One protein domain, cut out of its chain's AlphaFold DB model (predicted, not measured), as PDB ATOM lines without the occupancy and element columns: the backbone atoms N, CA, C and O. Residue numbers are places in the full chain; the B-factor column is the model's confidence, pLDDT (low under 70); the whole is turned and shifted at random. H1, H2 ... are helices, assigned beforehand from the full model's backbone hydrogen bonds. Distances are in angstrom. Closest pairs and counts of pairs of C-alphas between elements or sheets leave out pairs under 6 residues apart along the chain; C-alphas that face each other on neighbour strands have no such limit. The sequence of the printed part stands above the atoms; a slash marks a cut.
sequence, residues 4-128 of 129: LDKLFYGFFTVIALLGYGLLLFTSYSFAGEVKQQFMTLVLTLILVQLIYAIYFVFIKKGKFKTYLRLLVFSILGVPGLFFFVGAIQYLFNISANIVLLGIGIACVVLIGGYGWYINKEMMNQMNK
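AT A GLANCE: This is residues 4 to 128 of the 129 residues of an uncharacterized protein of Bacillus fungorum (UniProt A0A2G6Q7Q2). The longest helix, H4, and a helical hairpin of H2 and H3 form the two arms of a V, with its corner where H3 ends and H4 begins. H1 crosses H3 near that corner, its residues 4 to 11 reach H4 partway along, and residues 119 to 128, of which 119 to 126 belong to H4, stick out beyond the body. The printed part has 125 residues with four named helices, H1, H2, H3 and H4 along the chain, and no named strand; the class is all helix. It is loose, with a radius of gyration of the C-alphas of 18.1 A, and flat, spanning 60 by 43 by 22 A.

HOW THE PARTS SIT: Start with H4, residues 96 to 126, and look at its residues 96 to 100, which touch residues 85 to 89 of H3, residues 64 to 92. The closest C-alphas there are those of Gln 89 and Ala 96, 5.6 A apart, and the two helices run opposite ways at a steep tilt of 54 degrees. Further along H4, residues 107 to 115 touch residues 4 to 11 of H1, residues 4 to 26, opposite ways at a shallow tilt of 29 degrees; the closest C-alphas, of Leu 4 and Ile 111, are 7.0 A apart. H3 is the hub, touching three helices. With its residues 76 to 87 it touches H1, the same way at a steep tilt of 47 degrees, and the C-alphas of Gly 19 and Phe 84 come closest at 3.6 A. H2, residues 32 to 58, forms a hairpin with H3, opposite ways at a shallow tilt of 9 degrees; the closest C-alphas, of Val 34 and Gly 86, are 6.7 A apart. The packing is part aligned, part crossed: two of the four touching pairs are at a shallow tilt. H2 is apart from H1, and only just apart from H4, at 8.5 A. Every O i to N i+4 pair is within hydrogen-bond range in H2 and H4; in H1 it is 17 of 19 and in H3 22 of 25.

IN THESE COORDINATES: Find C-alpha 96 at (45.420, 12.992, -39.175); from there H4 runs 45.3 A to C-alpha 126 at (41.513, -29.550, -24.113). H3 covers 41.3 A and H2 39.4 A. H1 begins at C-alpha 4, (36.372, -11.706, -34.073), and runs 32.7 A.

THE WHOLE: Look at the C-alphas of Gly 32 and Lys 128 for the two farthest apart, 60.3 A. The printed part has no cut, and its three links between helices are tight. Residues 57 to 63 also stand free. The mean pLDDT of the printed part is 77.5; look for values under 70 at residues 5, 24 to 37, 39 and 60 to 62.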
ATOM      1  N   LEU A   4      35.354 -12.675 -33.679       73.94
ATOM      2  CA  LEU A   4      36.372 -11.706 -34.073       73.94
ATOM      3  C   LEU A   4      35.814 -10.675 -35.068       73.94
ATOM      4  O   LEU A   4      36.034  -9.482 -34.880       73.94
ATOM      5  N   ASP A   5      34.976 -11.107 -36.021       68.69
ATOM      6  CA  ASP A   5      34.236 -10.187 -36.894       68.69
ATOM      7  C   ASP A   5      33.401  -9.219 -36.044       68.69
ATOM      8  O   ASP A   5      33.492  -8.008 -36.203       68.69
ATOM      9  N   LYS A   6      32.594  -9.731 -35.105       79.25
ATOM     10  CA  LYS A   6      31.729  -8.882 -34.266       79.25
ATOM     11  C   LYS A   6      32.527  -7.835 -33.483       79.25
ATOM     12  O   LYS A   6      32.067  -6.704 -33.373       79.25
ATOM     13  N   LEU A   7      33.704  -8.205 -32.981       79.75
ATOM     14  CA  LEU A   7      34.586  -7.306 -32.239       79.75
ATOM     15  C   LEU A   7      35.183  -6.223 -33.150       79.75
ATOM     16  O   LEU A   7      35.150  -5.046 -32.795       79.75
ATOM     17  N   PHE A   8      35.609  -6.599 -34.360       78.56
ATOM     18  CA  PHE A   8      36.062  -5.666 -35.395       78.56
ATOM     19  C   PHE A   8      34.974  -4.648 -35.758       78.56
ATOM     20  O   PHE A   8      35.180  -3.440 -35.648       78.56
ATOM     21  N   TYR A   9      33.780  -5.122 -36.131       80.19
ATOM     22  CA  TYR A   9      32.666  -4.240 -36.484       80.19
ATOM     23  C   TYR A   9      32.227  -3.372 -35.298       80.19
ATOM     24  O   TYR A   9      31.926  -2.198 -35.495       80.19
ATOM     25  N   GLY A  10      32.222  -3.914 -34.076       82.12
ATOM     26  CA  GLY A  10      31.890  -3.172 -32.860       82.12
ATOM     27  C   GLY A  10      32.852  -2.012 -32.601       82.12
ATOM     28  O   GLY A  10      32.402  -0.885 -32.410       82.12
ATOM     29  N   PHE A  11      34.162  -2.260 -32.688       82.81
ATOM     30  CA  PHE A  11      35.195  -1.237 -32.514       82.81
ATOM     31  C   PHE A  11      35.016  -0.062 -33.483       82.81
ATOM     32  O   PHE A  11      34.901   1.089 -33.059       82.81
ATOM     33  N   PHE A  12      34.899  -0.346 -34.784       82.00
ATOM     34  CA  PHE A  12      34.700   0.704 -35.786       82.00
ATOM     35  C   PHE A  12      33.336   1.391 -35.674       82.00
ATOM     36  O   PHE A  12      33.235   2.576 -35.980       82.00
ATOM     37  N   THR A  13      32.299   0.693 -35.202       84.94
ATOM     38  CA  THR A  13      30.986   1.306 -34.946       84.94
ATOM     39  C   THR A  13      31.069   2.327 -33.814       84.94
ATOM     40  O   THR A  13      30.537   3.423 -33.955       84.94
ATOM     41  N   VAL A  14      31.767   2.008 -32.718       87.12
ATOM     42  CA  VAL A  14      31.971   2.949 -31.604       87.12
ATOM     43  C   VAL A  14      32.743   4.178 -32.074       87.12
ATOM     44  O   VAL A  14      32.314   5.298 -31.809       87.12
ATOM     45  N   ILE A  15      33.829   3.989 -32.829       85.38
ATOM     46  CA  ILE A  15      34.596   5.113 -33.383       85.38
ATOM     47  C   ILE A  15      33.730   5.961 -34.315       85.38
ATOM     48  O   ILE A  15      33.753   7.185 -34.222       85.38
ATOM     49  N   ALA A  16      32.935   5.331 -35.181       82.69
ATOM     50  CA  ALA A  16      32.042   6.047 -36.078       82.69
ATOM     51  C   ALA A  16      31.001   6.871 -35.308       82.69
ATOM     52  O   ALA A  16      30.813   8.042 -35.622       82.69
ATOM     53  N   LEU A  17      30.370   6.298 -34.277       85.44
ATOM     54  CA  LEU A  17      29.419   7.008 -33.415       85.44
ATOM     55  C   LEU A  17      30.069   8.194 -32.699       85.44
ATOM     56  O   LEU A  17      29.483   9.273 -32.670       85.44
ATOM     57  N   LEU A  18      31.283   8.021 -32.172       85.12
ATOM     58  CA  LEU A  18      32.048   9.120 -31.584       85.12
ATOM     59  C   LEU A  18      32.368  10.193 -32.625       85.12
ATOM     60  O   LEU A  18      32.225  11.371 -32.331       85.12
ATOM     61  N   GLY A  19      32.733   9.809 -33.847       80.69
ATOM     62  CA  GLY A  19      32.968  10.749 -34.940       80.69
ATOM     63  C   GLY A  19      31.729  11.554 -35.320       80.69
ATOM     64  O   GLY A  19      31.810  12.775 -35.431       80.69
ATOM     65  N   TYR A  20      30.568  10.905 -35.446       78.94
ATOM     66  CA  TYR A  20      29.297  11.601 -35.671       78.94
ATOM     67  C   TYR A  20      28.899  12.487 -34.487       78.94
ATOM     68  O   TYR A  20      28.403  13.590 -34.698       78.94
ATOM     69  N   GLY A  21      29.130  12.042 -33.250       79.81
ATOM     70  CA  GLY A  21      28.884  12.849 -32.058       79.81
ATOM     71  C   GLY A  21      29.773  14.091 -32.026       79.81
ATOM     72  O   GLY A  21      29.280  15.199 -31.851       79.81
ATOM     73  N   LEU A  22      31.073  13.925 -32.277       76.50
ATOM     74  CA  LEU A  22      32.044  15.017 -32.316       76.50
ATOM     75  C   LEU A  22      31.750  16.017 -33.436       76.50
ATOM     76  O   LEU A  22      31.972  17.212 -33.239       76.50
ATOM     77  N   LEU A  23      31.198  15.571 -34.568       73.12
ATOM     78  CA  LEU A  23      30.753  16.453 -35.649       73.12
ATOM     79  C   LEU A  23      29.713  17.485 -35.172       73.12
ATOM     80  O   LEU A  23      29.752  18.632 -35.614       73.12
ATOM     81  N   LEU A  24      28.830  17.113 -34.240       68.75
ATOM     82  CA  LEU A  24      27.820  18.025 -33.688       68.75
ATOM     83  C   LEU A  24      28.434  19.132 -32.816       68.75
ATOM     84  O   LEU A  24      27.890  20.230 -32.761       68.75
ATOM     85  N   PHE A  25      29.568  18.862 -32.163       65.88
ATOM     86  CA  PHE A  25      30.234  19.808 -31.256       65.88
ATOM     87  C   PHE A  25      31.301  20.666 -31.933       65.88
ATOM     88  O   PHE A  25      31.622  21.746 -31.453       65.88
ATOM     89  N   THR A  26      31.871  20.180 -33.031       60.84
ATOM     90  CA  THR A  26      33.009  20.825 -33.696       60.84
ATOM     91  C   THR A  26      32.597  21.764 -34.830       60.84
ATOM     92  O   THR A  26      33.476  22.422 -35.380       60.84
ATOM     93  N   SER A  27      31.293  21.843 -35.167       52.22
ATOM     94  CA  SER A  27      30.689  22.761 -36.161       52.22
ATOM     95  C   SER A  27      31.654  23.083 -37.307       52.22
ATOM     96  O   SER A  27      32.165  24.197 -37.422       52.22
ATOM     97  N   TYR A  28      32.031  22.056 -38.065       54.72
ATOM     98  CA  TYR A  28      33.286  22.061 -38.805       54.72
ATOM     99  C   TYR A  28      33.412  23.189 -39.846       54.72
ATOM    100  O   TYR A  28      32.923  23.095 -40.972       54.72
ATOM    101  N   SER A  29      34.226  24.191 -39.518       47.06
ATOM    102  CA  SER A  29      35.101  24.852 -40.486       47.06
ATOM    103  C   SER A  29      36.199  23.846 -40.857       47.06
ATOM    104  O   SER A  29      37.289  23.859 -40.284       47.06
ATOM    105  N   PHE A  30      35.913  22.905 -41.762       53.91
ATOM    106  CA  PHE A  30      36.953  22.023 -42.299       53.91
ATOM    107  C   PHE A  30      38.006  22.891 -42.993       53.91
ATOM    108  O   PHE A  30      37.761  23.422 -44.077       53.91
ATOM    109  N   ALA A  31      39.186  23.015 -42.379       56.28
ATOM    110  CA  ALA A  31      40.381  23.456 -43.084       56.28
ATOM    111  C   ALA A  31      40.527  22.607 -44.363       56.28
ATOM    112  O   ALA A  31      40.263  21.399 -44.342       56.28
ATOM    113  N   GLY A  32      40.875  23.244 -45.484       57.34
ATOM    114  CA  GLY A  32      40.683  22.696 -46.836       57.34
ATOM    115  C   GLY A  32      41.216  21.274 -47.065       57.34
ATOM    116  O   GLY A  32      40.593  20.506 -47.798       57.34
ATOM    117  N   GLU A  33      42.295  20.886 -46.385       57.25
ATOM    118  CA  GLU A  33      42.924  19.565 -46.519       57.25
ATOM    119  C   GLU A  33      42.021  18.405 -46.069       57.25
ATOM    120  O   GLU A  33      41.913  17.394 -46.765       57.25
ATOM    121  N   VAL A  34      41.301  18.547 -44.954       61.62
ATOM    122  CA  VAL A  34      40.453  17.466 -44.412       61.62
ATOM    123  C   VAL A  34      39.205  17.273 -45.271       61.62
ATOM    124  O   VAL A  34      38.779  16.144 -45.516       61.62
ATOM    125  N   LYS A  35      38.654  18.366 -45.815       66.56
ATOM    126  CA  LYS A  35      37.549  18.317 -46.784       66.56
ATOM    127  C   LYS A  35      37.966  17.579 -48.057       66.56
ATOM    128  O   LYS A  35      37.189  16.786 -48.585       66.56
ATOM    129  N   GLN A  36      39.181  17.822 -48.544       66.81
ATOM    130  CA  GLN A  36      39.699  17.180 -49.749       66.81
ATOM    131  C   GLN A  36      39.985  15.687 -49.529       66.81
ATOM    132  O   GLN A  36      39.630  14.862 -50.377       66.81
ATOM    133  N   GLN A  37      40.538  15.320 -48.369       64.62
ATOM    134  CA  GLN A  37      40.710  13.919 -47.974       64.62
ATOM    135  C   GLN A  37      39.357  13.211 -47.817       64.62
ATOM    136  O   GLN A  37      39.194  12.091 -48.301       64.62
ATOM    137  N   PHE A  38      38.357  13.881 -47.235       71.00
ATOM    138  CA  PHE A  38      37.002  13.349 -47.107       71.00
ATOM    139  C   PHE A  38      36.324  13.148 -48.468       71.00
ATOM    140  O   PHE A  38      35.777  12.080 -48.726       71.00
ATOM    141  N   MET A  39      36.397  14.127 -49.377       68.44
ATOM    142  CA  MET A  39      35.844  13.974 -50.728       68.44
ATOM    143  C   MET A  39      36.510  12.829 -51.493       68.44
ATOM    144  O   MET A  39      35.817  12.015 -52.101       68.44
ATOM    145  N   THR A  40      37.841  12.732 -51.423       75.50
ATOM    146  CA  THR A  40      38.602  11.637 -52.044       75.50
ATOM    147  C   THR A  40      38.164  10.282 -51.493       75.50
ATOM    148  O   THR A  40      37.951   9.334 -52.252       75.50
ATOM    149  N   LEU A  41      37.971  10.190 -50.178       73.06
ATOM    150  CA  LEU A  41      37.501   8.977 -49.524       73.06
ATOM    151  C   LEU A  41      36.083   8.602 -49.965       73.06
ATOM    152  O   LEU A  41      35.856   7.453 -50.337       73.06
ATOM    153  N   VAL A  42      35.137   9.546 -49.952       73.94
ATOM    154  CA  VAL A  42      33.749   9.294 -50.372       73.94
ATOM    155  C   VAL A  42      33.712   8.817 -51.822       73.94
ATOM    156  O   VAL A  42      33.060   7.816 -52.117       73.94
ATOM    157  N   LEU A  43      34.470   9.464 -52.712       75.31
ATOM    158  CA  LEU A  43      34.583   9.052 -54.110       75.31
ATOM    159  C   LEU A  43      35.133   7.622 -54.233       75.31
ATOM    160  O   LEU A  43      34.575   6.793 -54.952       75.31
ATOM    161  N   THR A  44      36.194   7.313 -53.483       78.12
ATOM    162  CA  THR A  44      36.813   5.981 -53.469       78.12
ATOM    163  C   THR A  44      35.842   4.919 -52.952       78.12
ATOM    164  O   THR A  44      35.740   3.843 -53.537       78.12
ATOM    165  N   LEU A  45      35.070   5.216 -51.901       77.94
ATOM    166  CA  LEU A  45      34.050   4.307 -51.374       77.94
ATOM    167  C   LEU A  45      32.945   4.043 -52.393       77.94
ATOM    168  O   LEU A  45      32.556   2.891 -52.566       77.94
ATOM    169  N   ILE A  46      32.468   5.076 -53.091       76.81
ATOM    170  CA  ILE A  46      31.458   4.928 -54.147       76.81
ATOM    171  C   ILE A  46      31.983   4.016 -55.261       76.81
ATOM    172  O   ILE A  46      31.289   3.079 -55.658       76.81
ATOM    173  N   LEU A  47      33.219   4.235 -55.725       80.06
ATOM    174  CA  LEU A  47      33.847   3.405 -56.758       80.06
ATOM    175  C   LEU A  47      33.994   1.944 -56.313       80.06
ATOM    176  O   LEU A  47      33.619   1.031 -57.049       80.06
ATOM    177  N   VAL A  48      34.480   1.710 -55.092       82.38
ATOM    178  CA  VAL A  48      34.602   0.358 -54.527       82.38
ATOM    179  C   VAL A  48      33.231  -0.312 -54.414       82.38
ATOM    180  O   VAL A  48      33.098  -1.484 -54.768       82.38
ATOM    181  N   GLN A  49      32.199   0.418 -53.979       78.00
ATOM    182  CA  GLN A  49      30.840  -0.118 -53.884       78.00
ATOM    183  C   GLN A  49      30.237  -0.448 -55.248       78.00
ATOM    184  O   GLN A  49      29.564  -1.472 -55.360       78.00
ATOM    185  N   LEU A  50      30.511   0.354 -56.279       80.44
ATOM    186  CA  LEU A  50      30.119   0.076 -57.661       80.44
ATOM    187  C   LEU A  50      30.760  -1.215 -58.179       80.44
ATOM    188  O   LEU A  50      30.058  -2.089 -58.686       80.44
ATOM    189  N   ILE A  51      32.073  -1.377 -57.992       83.44
ATOM    190  CA  ILE A  51      32.795  -2.593 -58.397       83.44
ATOM    191  C   ILE A  51      32.228  -3.817 -57.665       83.44
ATOM    192  O   ILE A  51      31.939  -4.842 -58.288       83.44
ATOM    193  N   TYR A  52      32.012  -3.706 -56.351       78.06
ATOM    194  CA  TYR A  52      31.428  -4.788 -55.562       78.06
ATOM    195  C   TYR A  52      29.983  -5.098 -55.959       78.06
ATOM    196  O   TYR A  52      29.622  -6.274 -55.976       78.06
ATOM    197  N   ALA A  53      29.178  -4.087 -56.304       76.31
ATOM    198  CA  ALA A  53      27.814  -4.267 -56.797       76.31
ATOM    199  C   ALA A  53      27.811  -5.090 -58.087       76.31
ATOM    200  O   ALA A  53      27.107  -6.095 -58.173       76.31
ATOM    201  N   ILE A  54      28.649  -4.708 -59.057       81.62
ATOM    202  CA  ILE A  54      28.797  -5.403 -60.343       81.62
ATOM    203  C   ILE A  54      29.235  -6.853 -60.104       81.62
ATOM    204  O   ILE A  54      28.582  -7.786 -60.573       81.62
ATOM    205  N   TYR A  55      30.279  -7.069 -59.299       81.31
ATOM    206  CA  TYR A  55      30.742  -8.413 -58.946       81.31
ATOM    207  C   TYR A  55      29.613  -9.270 -58.347       81.31
ATOM    208  O   TYR A  55      29.440 -10.441 -58.691       81.31
ATOM    209  N   PHE A  56      28.797  -8.689 -57.471       74.31
ATOM    210  CA  PHE A  56      27.705  -9.403 -56.826       74.31
ATOM    211  C   PHE A  56      26.536  -9.734 -57.756       74.31
ATOM    212  O   PHE A  56      25.999 -10.840 -57.678       74.31
ATOM    213  N   VAL A  57      26.158  -8.795 -58.624       75.81
ATOM    214  CA  VAL A  57      25.054  -8.951 -59.580       75.81
ATOM    215  C   VAL A  57      25.391 -10.002 -60.637       75.81
ATOM    216  O   VAL A  57      24.557 -10.860 -60.933       75.81
ATOM    217  N   PHE A  58      26.614  -9.977 -61.170       78.44
ATOM    218  CA  PHE A  58      26.981 -10.809 -62.316       78.44
ATOM    219  C   PHE A  58      27.658 -12.133 -61.940       78.44
ATOM    220  O   PHE A  58      27.449 -13.125 -62.633       78.44
ATOM    221  N   ILE A  59      28.423 -12.193 -60.842       77.75
ATOM    222  CA  ILE A  59      29.250 -13.371 -60.512       77.75
ATOM    223  C   ILE A  59      28.670 -14.176 -59.345       77.75
ATOM    224  O   ILE A  59      28.667 -15.405 -59.378       77.75
ATOM    225  N   LYS A  60      28.166 -13.516 -58.295       68.38
ATOM    226  CA  LYS A  60      27.836 -14.182 -57.022       68.38
ATOM    227  C   LYS A  60      26.360 -14.058 -56.639       68.38
ATOM    228  O   LYS A  60      26.005 -13.470 -55.612       68.38
ATOM    229  N   LYS A  61      25.495 -14.694 -57.436       67.31
ATOM    230  CA  LYS A  61      24.056 -14.811 -57.148       67.31
ATOM    231  C   LYS A  61      23.838 -15.454 -55.765       67.31
ATOM    232  O   LYS A  61      24.380 -16.513 -55.470       67.31
ATOM    233  N   GLY A  62      23.072 -14.792 -54.892       65.00
ATOM    234  CA  GLY A  62      22.606 -15.355 -53.610       65.00
ATOM    235  C   GLY A  62      23.305 -14.886 -52.323       65.00
ATOM    236  O   GLY A  62      22.812 -15.180 -51.238       65.00
ATOM    237  N   LYS A  63      24.396 -14.105 -52.374       70.38
ATOM    238  CA  LYS A  63      25.054 -13.568 -51.152       70.38
ATOM    239  C   LYS A  63      24.719 -12.086 -50.854       70.38
ATOM    240  O   LYS A  63      25.475 -11.415 -50.151       70.38
ATOM    241  N   PHE A  64      23.594 -11.570 -51.363       73.94
ATOM    242  CA  PHE A  64      23.194 -10.149 -51.281       73.94
ATOM    243  C   PHE A  64      23.199  -9.587 -49.847       73.94
ATOM    244  O   PHE A  64      23.613  -8.457 -49.612       73.94
ATOM    245  N   LYS A  65      22.852 -10.412 -48.849       74.69
ATOM    246  CA  LYS A  65      22.872 -10.035 -47.422       74.69
ATOM    247  C   LYS A  65      24.275  -9.705 -46.882       74.69
ATOM    248  O   LYS A  65      24.397  -9.025 -45.862       74.69
ATOM    249  N   THR A  66      25.334 -10.227 -47.499       73.62
ATOM    250  CA  THR A  66      26.724  -9.895 -47.143       73.62
ATOM    251  C   THR A  66      27.137  -8.576 -47.781       73.62
ATOM    252  O   THR A  66      27.716  -7.736 -47.101       73.62
ATOM    253  N   TYR A  67      26.765  -8.367 -49.046       77.19
ATOM    254  CA  TYR A  67      26.961  -7.094 -49.737       77.19
ATOM    255  C   TYR A  67      26.250  -5.942 -49.013       77.19
ATOM    256  O   TYR A  67      26.889  -4.951 -48.685       77.19
ATOM    257  N   LEU A  68      24.979  -6.121 -48.636       78.50
ATOM    258  CA  LEU A  68      24.208  -5.103 -47.916       78.50
ATOM    259  C   LEU A  68      24.866  -4.699 -46.585       78.50
ATOM    260  O   LEU A  68      24.881  -3.528 -46.232       78.50
ATOM    261  N   ARG A  69      25.460  -5.654 -45.856       76.25
ATOM    262  CA  ARG A  69      26.192  -5.361 -44.612       76.25
ATOM    263  C   ARG A  69      27.466  -4.557 -44.854       76.25
ATOM    264  O   ARG A  69      27.720  -3.610 -44.117       76.25
ATOM    265  N   LEU A  70      28.241  -4.911 -45.879       75.81
ATOM    266  CA  LEU A  70      29.428  -4.149 -46.277       75.81
ATOM    267  C   LEU A  70      29.055  -2.741 -46.747       75.81
ATOM    268  O   LEU A  70      29.746  -1.782 -46.418       75.81
ATOM    269  N   LEU A  71      27.941  -2.613 -47.467       79.69
ATOM    270  CA  LEU A  71      27.409  -1.342 -47.945       79.69
ATOM    271  C   LEU A  71      26.993  -0.441 -46.776       79.69
ATOM    272  O   LEU A  71      27.448   0.691 -46.686       79.69
ATOM    273  N   VAL A  72      26.216  -0.954 -45.819       79.50
ATOM    274  CA  VAL A  72      25.834  -0.183 -44.621       79.50
ATOM    275  C   VAL A  72      27.068   0.231 -43.816       79.50
ATOM    276  O   VAL A  72      27.183   1.386 -43.406       79.50
ATOM    277  N   PHE A  73      28.024  -0.682 -43.629       77.44
ATOM    278  CA  PHE A  73      29.251  -0.386 -42.892       77.44
ATOM    279  C   PHE A  73      30.124   0.665 -43.587       77.44
ATOM    280  O   PHE A  73      30.717   1.509 -42.927       77.44
ATOM    281  N   SER A  74      30.189   0.654 -44.915       74.69
ATOM    282  CA  SER A  74      30.981   1.629 -45.670       74.69
ATOM    283  C   SER A  74      30.311   2.995 -45.779       74.69
ATOM    284  O   SER A  74      31.018   3.994 -45.738       74.69
ATOM    285  N   ILE A  75      28.979   3.060 -45.851       77.19
ATOM    286  CA  ILE A  75      28.244   4.334 -45.888       77.19
ATOM    287  C   ILE A  75      28.223   5.009 -44.516       77.19
ATOM    288  O   ILE A  75      28.338   6.226 -44.442       77.19
ATOM    289  N   LEU A  76      28.077   4.250 -43.428       77.06
ATOM    290  CA  LEU A  76      27.973   4.835 -42.088       77.06
ATOM    291  C   LEU A  76      29.306   4.822 -41.342       77.06
ATOM    292  O   LEU A  76      29.709   5.839 -40.785       77.06
ATOM    293  N   GLY A  77      30.001   3.687 -41.339       77.00
ATOM    294  CA  GLY A  77      31.210   3.484 -40.545       77.00
ATOM    295  C   GLY A  77      32.402   4.287 -41.048       77.00
ATOM    296  O   GLY A  77      33.092   4.919 -40.251       77.00
ATOM    297  N   VAL A  78      32.636   4.310 -42.364       77.38
ATOM    298  CA  VAL A  78      33.831   4.964 -42.918       77.38
ATOM    299  C   VAL A  78      33.759   6.498 -42.820       77.38
ATOM    300  O   VAL A  78      34.736   7.087 -42.353       77.38
ATOM    301  N   PRO A  79      32.636   7.170 -43.144       79.06
ATOM    302  CA  PRO A  79      32.510   8.606 -42.895       79.06
ATOM    303  C   PRO A  79      32.596   8.961 -41.409       79.06
ATOM    304  O   PRO A  79      33.285   9.914 -41.060       79.06
ATOM    305  N   GLY A  80      31.988   8.160 -40.526       79.69
ATOM    306  CA  GLY A  80      32.093   8.361 -39.079       79.69
ATOM    307  C   GLY A  80      33.537   8.270 -38.575       79.69
ATOM    308  O   GLY A  80      33.972   9.123 -37.807       79.69
ATOM    309  N   LEU A  81      34.315   7.292 -39.053       83.31
ATOM    310  CA  LEU A  81      35.751   7.192 -38.765       83.31
ATOM    311  C   LEU A  81      36.504   8.452 -39.212       83.31
ATOM    312  O   LEU A  81      37.358   8.955 -38.487       83.31
ATOM    313  N   PHE A  82      36.169   8.981 -40.385       79.56
ATOM    314  CA  PHE A  82      36.782  10.202 -40.898       79.56
ATOM    315  C   PHE A  82      36.437  11.434 -40.066       79.56
ATOM    316  O   PHE A  82      37.316  12.246 -39.783       79.56
ATOM    317  N   PHE A  83      35.184  11.557 -39.631       79.31
ATOM    318  CA  PHE A  83      34.771  12.630 -38.733       79.31
ATOM    319  C   PHE A  83      35.477  12.542 -37.387       79.31
ATOM    320  O   PHE A  83      35.910  13.565 -36.868       79.31
ATOM    321  N   PHE A  84      35.677  11.333 -36.862       84.75
ATOM    322  CA  PHE A  84      36.470  11.130 -35.655       84.75
ATOM    323  C   PHE A  84      37.919  11.594 -35.848       84.75
ATOM    324  O   PHE A  84      38.429  12.371 -35.046       84.75
ATOM    325  N   VAL A  85      38.572  11.164 -36.931       83.56
ATOM    326  CA  VAL A  85      39.961  11.547 -37.231       83.56
ATOM    327  C   VAL A  85      40.095  13.058 -37.383       83.56
ATOM    328  O   VAL A  85      40.982  13.650 -36.771       83.56
ATOM    329  N   GLY A  86      39.188  13.681 -38.139       79.50
ATOM    330  CA  GLY A  86      39.127  15.129 -38.274       79.50
ATOM    331  C   GLY A  86      38.987  15.800 -36.911       79.50
ATOM    332  O   GLY A  86      39.806  16.658 -36.581       79.50
ATOM    333  N   ALA A  87      37.998  15.384 -36.109       78.94
ATOM    334  CA  ALA A  87      37.701  15.956 -34.789       78.94
ATOM    335  C   ALA A  87      38.914  15.933 -33.861       78.94
ATOM    336  O   ALA A  87      39.257  16.951 -33.263       78.94
ATOM    337  N   ILE A  88      39.598  14.794 -33.778       83.75
ATOM    338  CA  ILE A  88      40.798  14.650 -32.953       83.75
ATOM    339  C   ILE A  88      41.947  15.505 -33.495       83.75
ATOM    340  O   ILE A  88      42.630  16.164 -32.710       83.75
ATOM    341  N   GLN A  89      42.141  15.545 -34.816       83.38
ATOM    342  CA  GLN A  89      43.146  16.412 -35.432       83.38
ATOM    343  C   GLN A  89      42.919  17.880 -35.043       83.38
ATOM    344  O   GLN A  89      43.868  18.563 -34.668       83.38
ATOM    345  N   TYR A  90      41.671  18.353 -35.090       79.06
ATOM    346  CA  TYR A  90      41.317  19.727 -34.733       79.06
ATOM    347  C   TYR A  90      41.481  20.008 -33.234       79.06
ATOM    348  O   TYR A  90      42.112  20.994 -32.865       79.06
ATOM    349  N   LEU A  91      40.952  19.135 -32.370       82.94
ATOM    350  CA  LEU A  91      40.956  19.338 -30.919       82.94
ATOM    351  C   LEU A  91      42.360  19.299 -30.310       82.94
ATOM    352  O   LEU A  91      42.642  20.044 -29.375       82.94
ATOM    353  N   PHE A  92      43.231  18.431 -30.824       84.31
ATOM    354  CA  PHE A  92      44.559  18.210 -30.253       84.31
ATOM    355  C   PHE A  92      45.694  18.804 -31.098       84.31
ATOM    356  O   PHE A  92      46.847  18.747 -30.678       84.31
ATOM    357  N   ASN A  93      45.389  19.378 -32.268       83.62
ATOM    358  CA  ASN A  93      46.368  19.899 -33.228       83.62
ATOM    359  C   ASN A  93      47.457  18.869 -33.603       83.62
ATOM    360  O   ASN A  93      48.651  19.166 -33.646       83.62
ATOM    361  N   ILE A  94      47.038  17.624 -33.843       83.62
ATOM    362  CA  ILE A  94      47.906  16.494 -34.217       83.62
ATOM    363  C   ILE A  94      47.577  16.094 -35.654       83.62
ATOM    364  O   ILE A  94      46.425  16.187 -36.057       83.62
ATOM    365  N   SER A  95      48.542  15.613 -36.442       81.75
ATOM    366  CA  SER A  95      48.269  15.198 -37.825       81.75
ATOM    367  C   SER A  95      47.276  14.027 -37.912       81.75
ATOM    368  O   SER A  95      47.340  13.070 -37.135       81.75
ATOM    369  N   ALA A  96      46.393  14.059 -38.917       77.69
ATOM    370  CA  ALA A  96      45.420  12.992 -39.175       77.69
ATOM    371  C   ALA A  96      46.091  11.615 -39.352       77.69
ATOM    372  O   ALA A  96      45.550  10.595 -38.926       77.69
ATOM    373  N   ASN A  97      47.310  11.589 -39.904       80.31
ATOM    374  CA  ASN A  97      48.109  10.373 -40.066       80.31
ATOM    375  C   ASN A  97      48.477   9.732 -38.720       80.31
ATOM    376  O   ASN A  97      48.413   8.513 -38.592       80.31
ATOM    377  N   ILE A  98      48.829  10.534 -37.709       83.62
ATOM    378  CA  ILE A  98      49.135  10.029 -36.362       83.62
ATOM    379  C   ILE A  98      47.867   9.475 -35.703       83.62
ATOM    380  O   ILE A  98      47.915   8.413 -35.081       83.62
ATOM    381  N   VAL A  99      46.721  10.139 -35.883       83.88
ATOM    382  CA  VAL A  99      45.432   9.652 -35.362       83.88
ATOM    383  C   VAL A  99      45.059   8.312 -36.003       83.88
ATOM    384  O   VAL A  99      44.720   7.359 -35.300       83.88
ATOM    385  N   LEU A 100      45.187   8.202 -37.330       82.88
ATOM    386  CA  LEU A 100      44.956   6.958 -38.068       82.88
ATOM    387  C   LEU A 100      45.910   5.840 -37.631       82.88
ATOM    388  O   LEU A 100      45.474   4.701 -37.460       82.88
ATOM    389  N   LEU A 101      47.187   6.159 -37.401       85.38
ATOM    390  CA  LEU A 101      48.172   5.210 -36.885       85.38
ATOM    391  C   LEU A 101      47.767   4.688 -35.497       85.38
ATOM    392  O   LEU A 101      47.791   3.480 -35.270       85.38
ATOM    393  N   GLY A 102      47.324   5.573 -34.598       88.62
ATOM    394  CA  GLY A 102      46.829   5.196 -33.272       88.62
ATOM    395  C   GLY A 102      45.621   4.256 -33.332       88.62
ATOM    396  O   GLY A 102      45.596   3.235 -32.644       88.62
ATOM    397  N   ILE A 103      44.656   4.543 -34.213       86.50
ATOM    398  CA  ILE A 103      43.498   3.665 -34.454       86.50
ATOM    399  C   ILE A 103      43.953   2.305 -35.002       86.50
ATOM    400  O   ILE A 103      43.454   1.267 -34.564       86.50
ATOM    401  N   GLY A 104      44.916   2.296 -35.927       84.31
ATOM    402  CA  GLY A 104      45.502   1.076 -36.480       84.31
ATOM    403  C   GLY A 104      46.151   0.199 -35.408       84.31
ATOM    404  O   GLY A 104      45.841  -0.989 -35.322       84.31
ATOM    405  N   ILE A 105      46.983   0.784 -34.542       87.62
ATOM    406  CA  ILE A 105      47.627   0.074 -33.426       87.62
ATOM    407  C   ILE A 105      46.572  -0.484 -32.464       87.62
ATOM    408  O   ILE A 105      46.624  -1.666 -32.125       87.62
ATOM    409  N   ALA A 106      45.581   0.322 -32.072       86.56
ATOM    410  CA  ALA A 106      44.499  -0.126 -31.194       86.56
ATOM    411  C   ALA A 106      43.719  -1.309 -31.798       86.56
ATOM    412  O   ALA A 106      43.411  -2.273 -31.096       86.56
ATOM    413  N   CYS A 107      43.464  -1.272 -33.107       84.62
ATOM    414  CA  CYS A 107      42.808  -2.354 -33.834       84.62
ATOM    415  C   CYS A 107      43.640  -3.649 -33.806       84.62
ATOM    416  O   CYS A 107      43.111  -4.717 -33.495       84.62
ATOM    417  N   VAL A 108      44.953  -3.560 -34.057       84.75
ATOM    418  CA  VAL A 108      45.867  -4.716 -34.007       84.75
ATOM    419  C   VAL A 108      45.939  -5.306 -32.600       84.75
ATOM    420  O   VAL A 108      45.863  -6.525 -32.454       84.75
ATOM    421  N   VAL A 109      46.033  -4.470 -31.564       86.94
ATOM    422  CA  VAL A 109      46.066  -4.927 -30.166       86.94
ATOM    423  C   VAL A 109      44.756  -5.615 -29.782       86.94
ATOM    424  O   VAL A 109      44.788  -6.684 -29.174       86.94
ATOM    425  N   LEU A 110      43.608  -5.059 -30.173       80.56
ATOM    426  CA  LEU A 110      42.302  -5.661 -29.902       80.56
ATOM    427  C   LEU A 110      42.138  -7.013 -30.600       80.56
ATOM    428  O   LEU A 110      41.738  -7.986 -29.966       80.56
ATOM    429  N   ILE A 111      42.471  -7.094 -31.889       79.56
ATOM    430  CA  ILE A 111      42.351  -8.333 -32.663       79.56
ATOM    431  C   ILE A 111      43.358  -9.381 -32.179       79.56
ATOM    432  O   ILE A 111      42.982 -10.529 -31.942       79.56
ATOM    433  N   GLY A 112      44.624  -8.992 -32.017       78.69
ATOM    434  CA  GLY A 112      45.705  -9.879 -31.598       78.69
ATOM    435  C   GLY A 112      45.529 -10.372 -30.165       78.69
ATOM    436  O   GLY A 112      45.627 -11.571 -29.910       78.69
ATOM    437  N   GLY A 113      45.184  -9.474 -29.240       82.69
ATOM    438  CA  GLY A 113      44.917  -9.813 -27.843       82.69
ATOM    439  C   GLY A 113      43.695 -10.718 -27.684       82.69
ATOM    440  O   GLY A 113      43.751 -11.710 -26.957       82.69
ATOM    441  N   TYR A 114      42.611 -10.440 -28.413       80.75
ATOM    442  CA  TYR A 114      41.414 -11.279 -28.371       80.75
ATOM    443  C   TYR A 114      41.626 -12.645 -29.042       80.75
ATOM    444  O   TYR A 114      41.159 -13.665 -28.534       80.75
ATOM    445  N   GLY A 115      42.373 -12.691 -30.149       79.75
ATOM    446  CA  GLY A 115      42.780 -13.945 -30.787       79.75
ATOM    447  C   GLY A 115      43.625 -14.819 -29.858       79.75
ATOM    448  O   GLY A 115      43.373 -16.018 -29.737       79.75
ATOM    449  N   TRP A 116      44.571 -14.211 -29.135       84.56
ATOM    450  CA  TRP A 116      45.373 -14.905 -28.129       84.56
ATOM    451  C   TRP A 116      44.526 -15.429 -26.960       84.56
ATOM    452  O   TRP A 116      44.698 -16.577 -26.548       84.56
ATOM    453  N   TYR A 117      43.575 -14.628 -26.470       84.25
ATOM    454  CA  TYR A 117      42.654 -15.028 -25.403       84.25
ATOM    455  C   TYR A 117      41.833 -16.272 -25.777       84.25
ATOM    456  O   TYR A 117      41.801 -17.235 -25.013       84.25
ATOM    457  N   ILE A 118      41.234 -16.287 -26.975       81.94
ATOM    458  CA  ILE A 118      40.451 -17.436 -27.462       81.94
ATOM    459  C   ILE A 118      41.324 -18.690 -27.554       81.94
ATOM    460  O   ILE A 118      40.915 -19.760 -27.108       81.94
ATOM    461  N   ASN A 119      42.535 -18.562 -28.103       83.31
ATOM    462  CA  ASN A 119      43.448 -19.694 -28.229       83.31
ATOM    463  C   ASN A 119      43.819 -20.280 -26.854       83.31
ATOM    464  O   ASN A 119      43.844 -21.494 -26.666       83.31
ATOM    465  N   LYS A 120      44.050 -19.410 -25.864       86.31
ATOM    466  CA  LYS A 120      44.344 -19.821 -24.489       86.31
ATOM    467  C   LYS A 120      43.157 -20.528 -23.825       86.31
ATOM    468  O   LYS A 120      43.366 -21.530 -23.146       86.31
ATOM    469  N   GLU A 121      41.926 -20.050 -24.024       85.25
ATOM    470  CA  GLU A 121      40.721 -20.734 -23.525       85.25
ATOM    471  C   GLU A 121      40.561 -22.135 -24.127       85.25
ATOM    472  O   GLU A 121      40.302 -23.079 -23.383       85.25
ATOM    473  N   MET A 122      40.764 -22.286 -25.439       81.81
ATOM    474  CA  MET A 122      40.645 -23.583 -26.113       81.81
ATOM    475  C   MET A 122      41.674 -24.596 -25.601       81.81
ATOM    476  O   MET A 122      41.309 -25.723 -25.271       81.81
ATOM    477  N   MET A 123      42.941 -24.191 -25.452       83.31
ATOM    478  CA  MET A 123      43.980 -25.067 -24.892       83.31
ATOM    479  C   MET A 123      43.676 -25.485 -23.446       83.31
ATOM    480  O   MET A 123      43.909 -26.628 -23.062       83.31
ATOM    481  N   ASN A 124      43.107 -24.584 -22.642       86.12
ATOM    482  CA  ASN A 124      42.719 -24.893 -21.265       86.12
ATOM    483  C   ASN A 124      41.517 -25.844 -21.170       86.12
ATOM    484  O   ASN A 124      41.372 -26.511 -20.148       86.12
ATOM    485  N   GLN A 125      40.641 -25.876 -22.175       82.44
ATOM    486  CA  GLN A 125      39.531 -26.829 -22.241       82.44
ATOM    487  C   GLN A 125      40.019 -28.214 -22.674       82.44
ATOM    488  O   GLN A 125      39.662 -29.190 -22.030       82.44
ATOM    489  N   MET A 126      40.911 -28.286 -23.668       77.94
ATOM    490  CA  MET A 126      41.513 -29.550 -24.113       77.94
ATOM    491  C   MET A 126      42.338 -30.249 -23.026       77.94
ATOM    492  O   MET A 126      42.353 -31.465 -22.972       77.94
ATOM    493  N   ASN A 127      43.010 -29.497 -22.150       82.88
ATOM    494  CA  ASN A 127      43.782 -30.076 -21.042       82.88
ATOM    495  C   ASN A 127      42.913 -30.568 -19.865       82.88
ATOM    496  O   ASN A 127      43.458 -31.072 -18.884       82.88
ATOM    497  N   LYS A 128      41.593 -30.340 -19.901       76.19
ATOM    498  CA  LYS A 128      40.647 -30.764 -18.856       76.19
ATOM    499  C   LYS A 128      39.823 -31.996 -19.246       76.19
ATOM    500  O   LYS A 128      39.134 -32.521 -18.373       76.19
TER     501      LYS A 128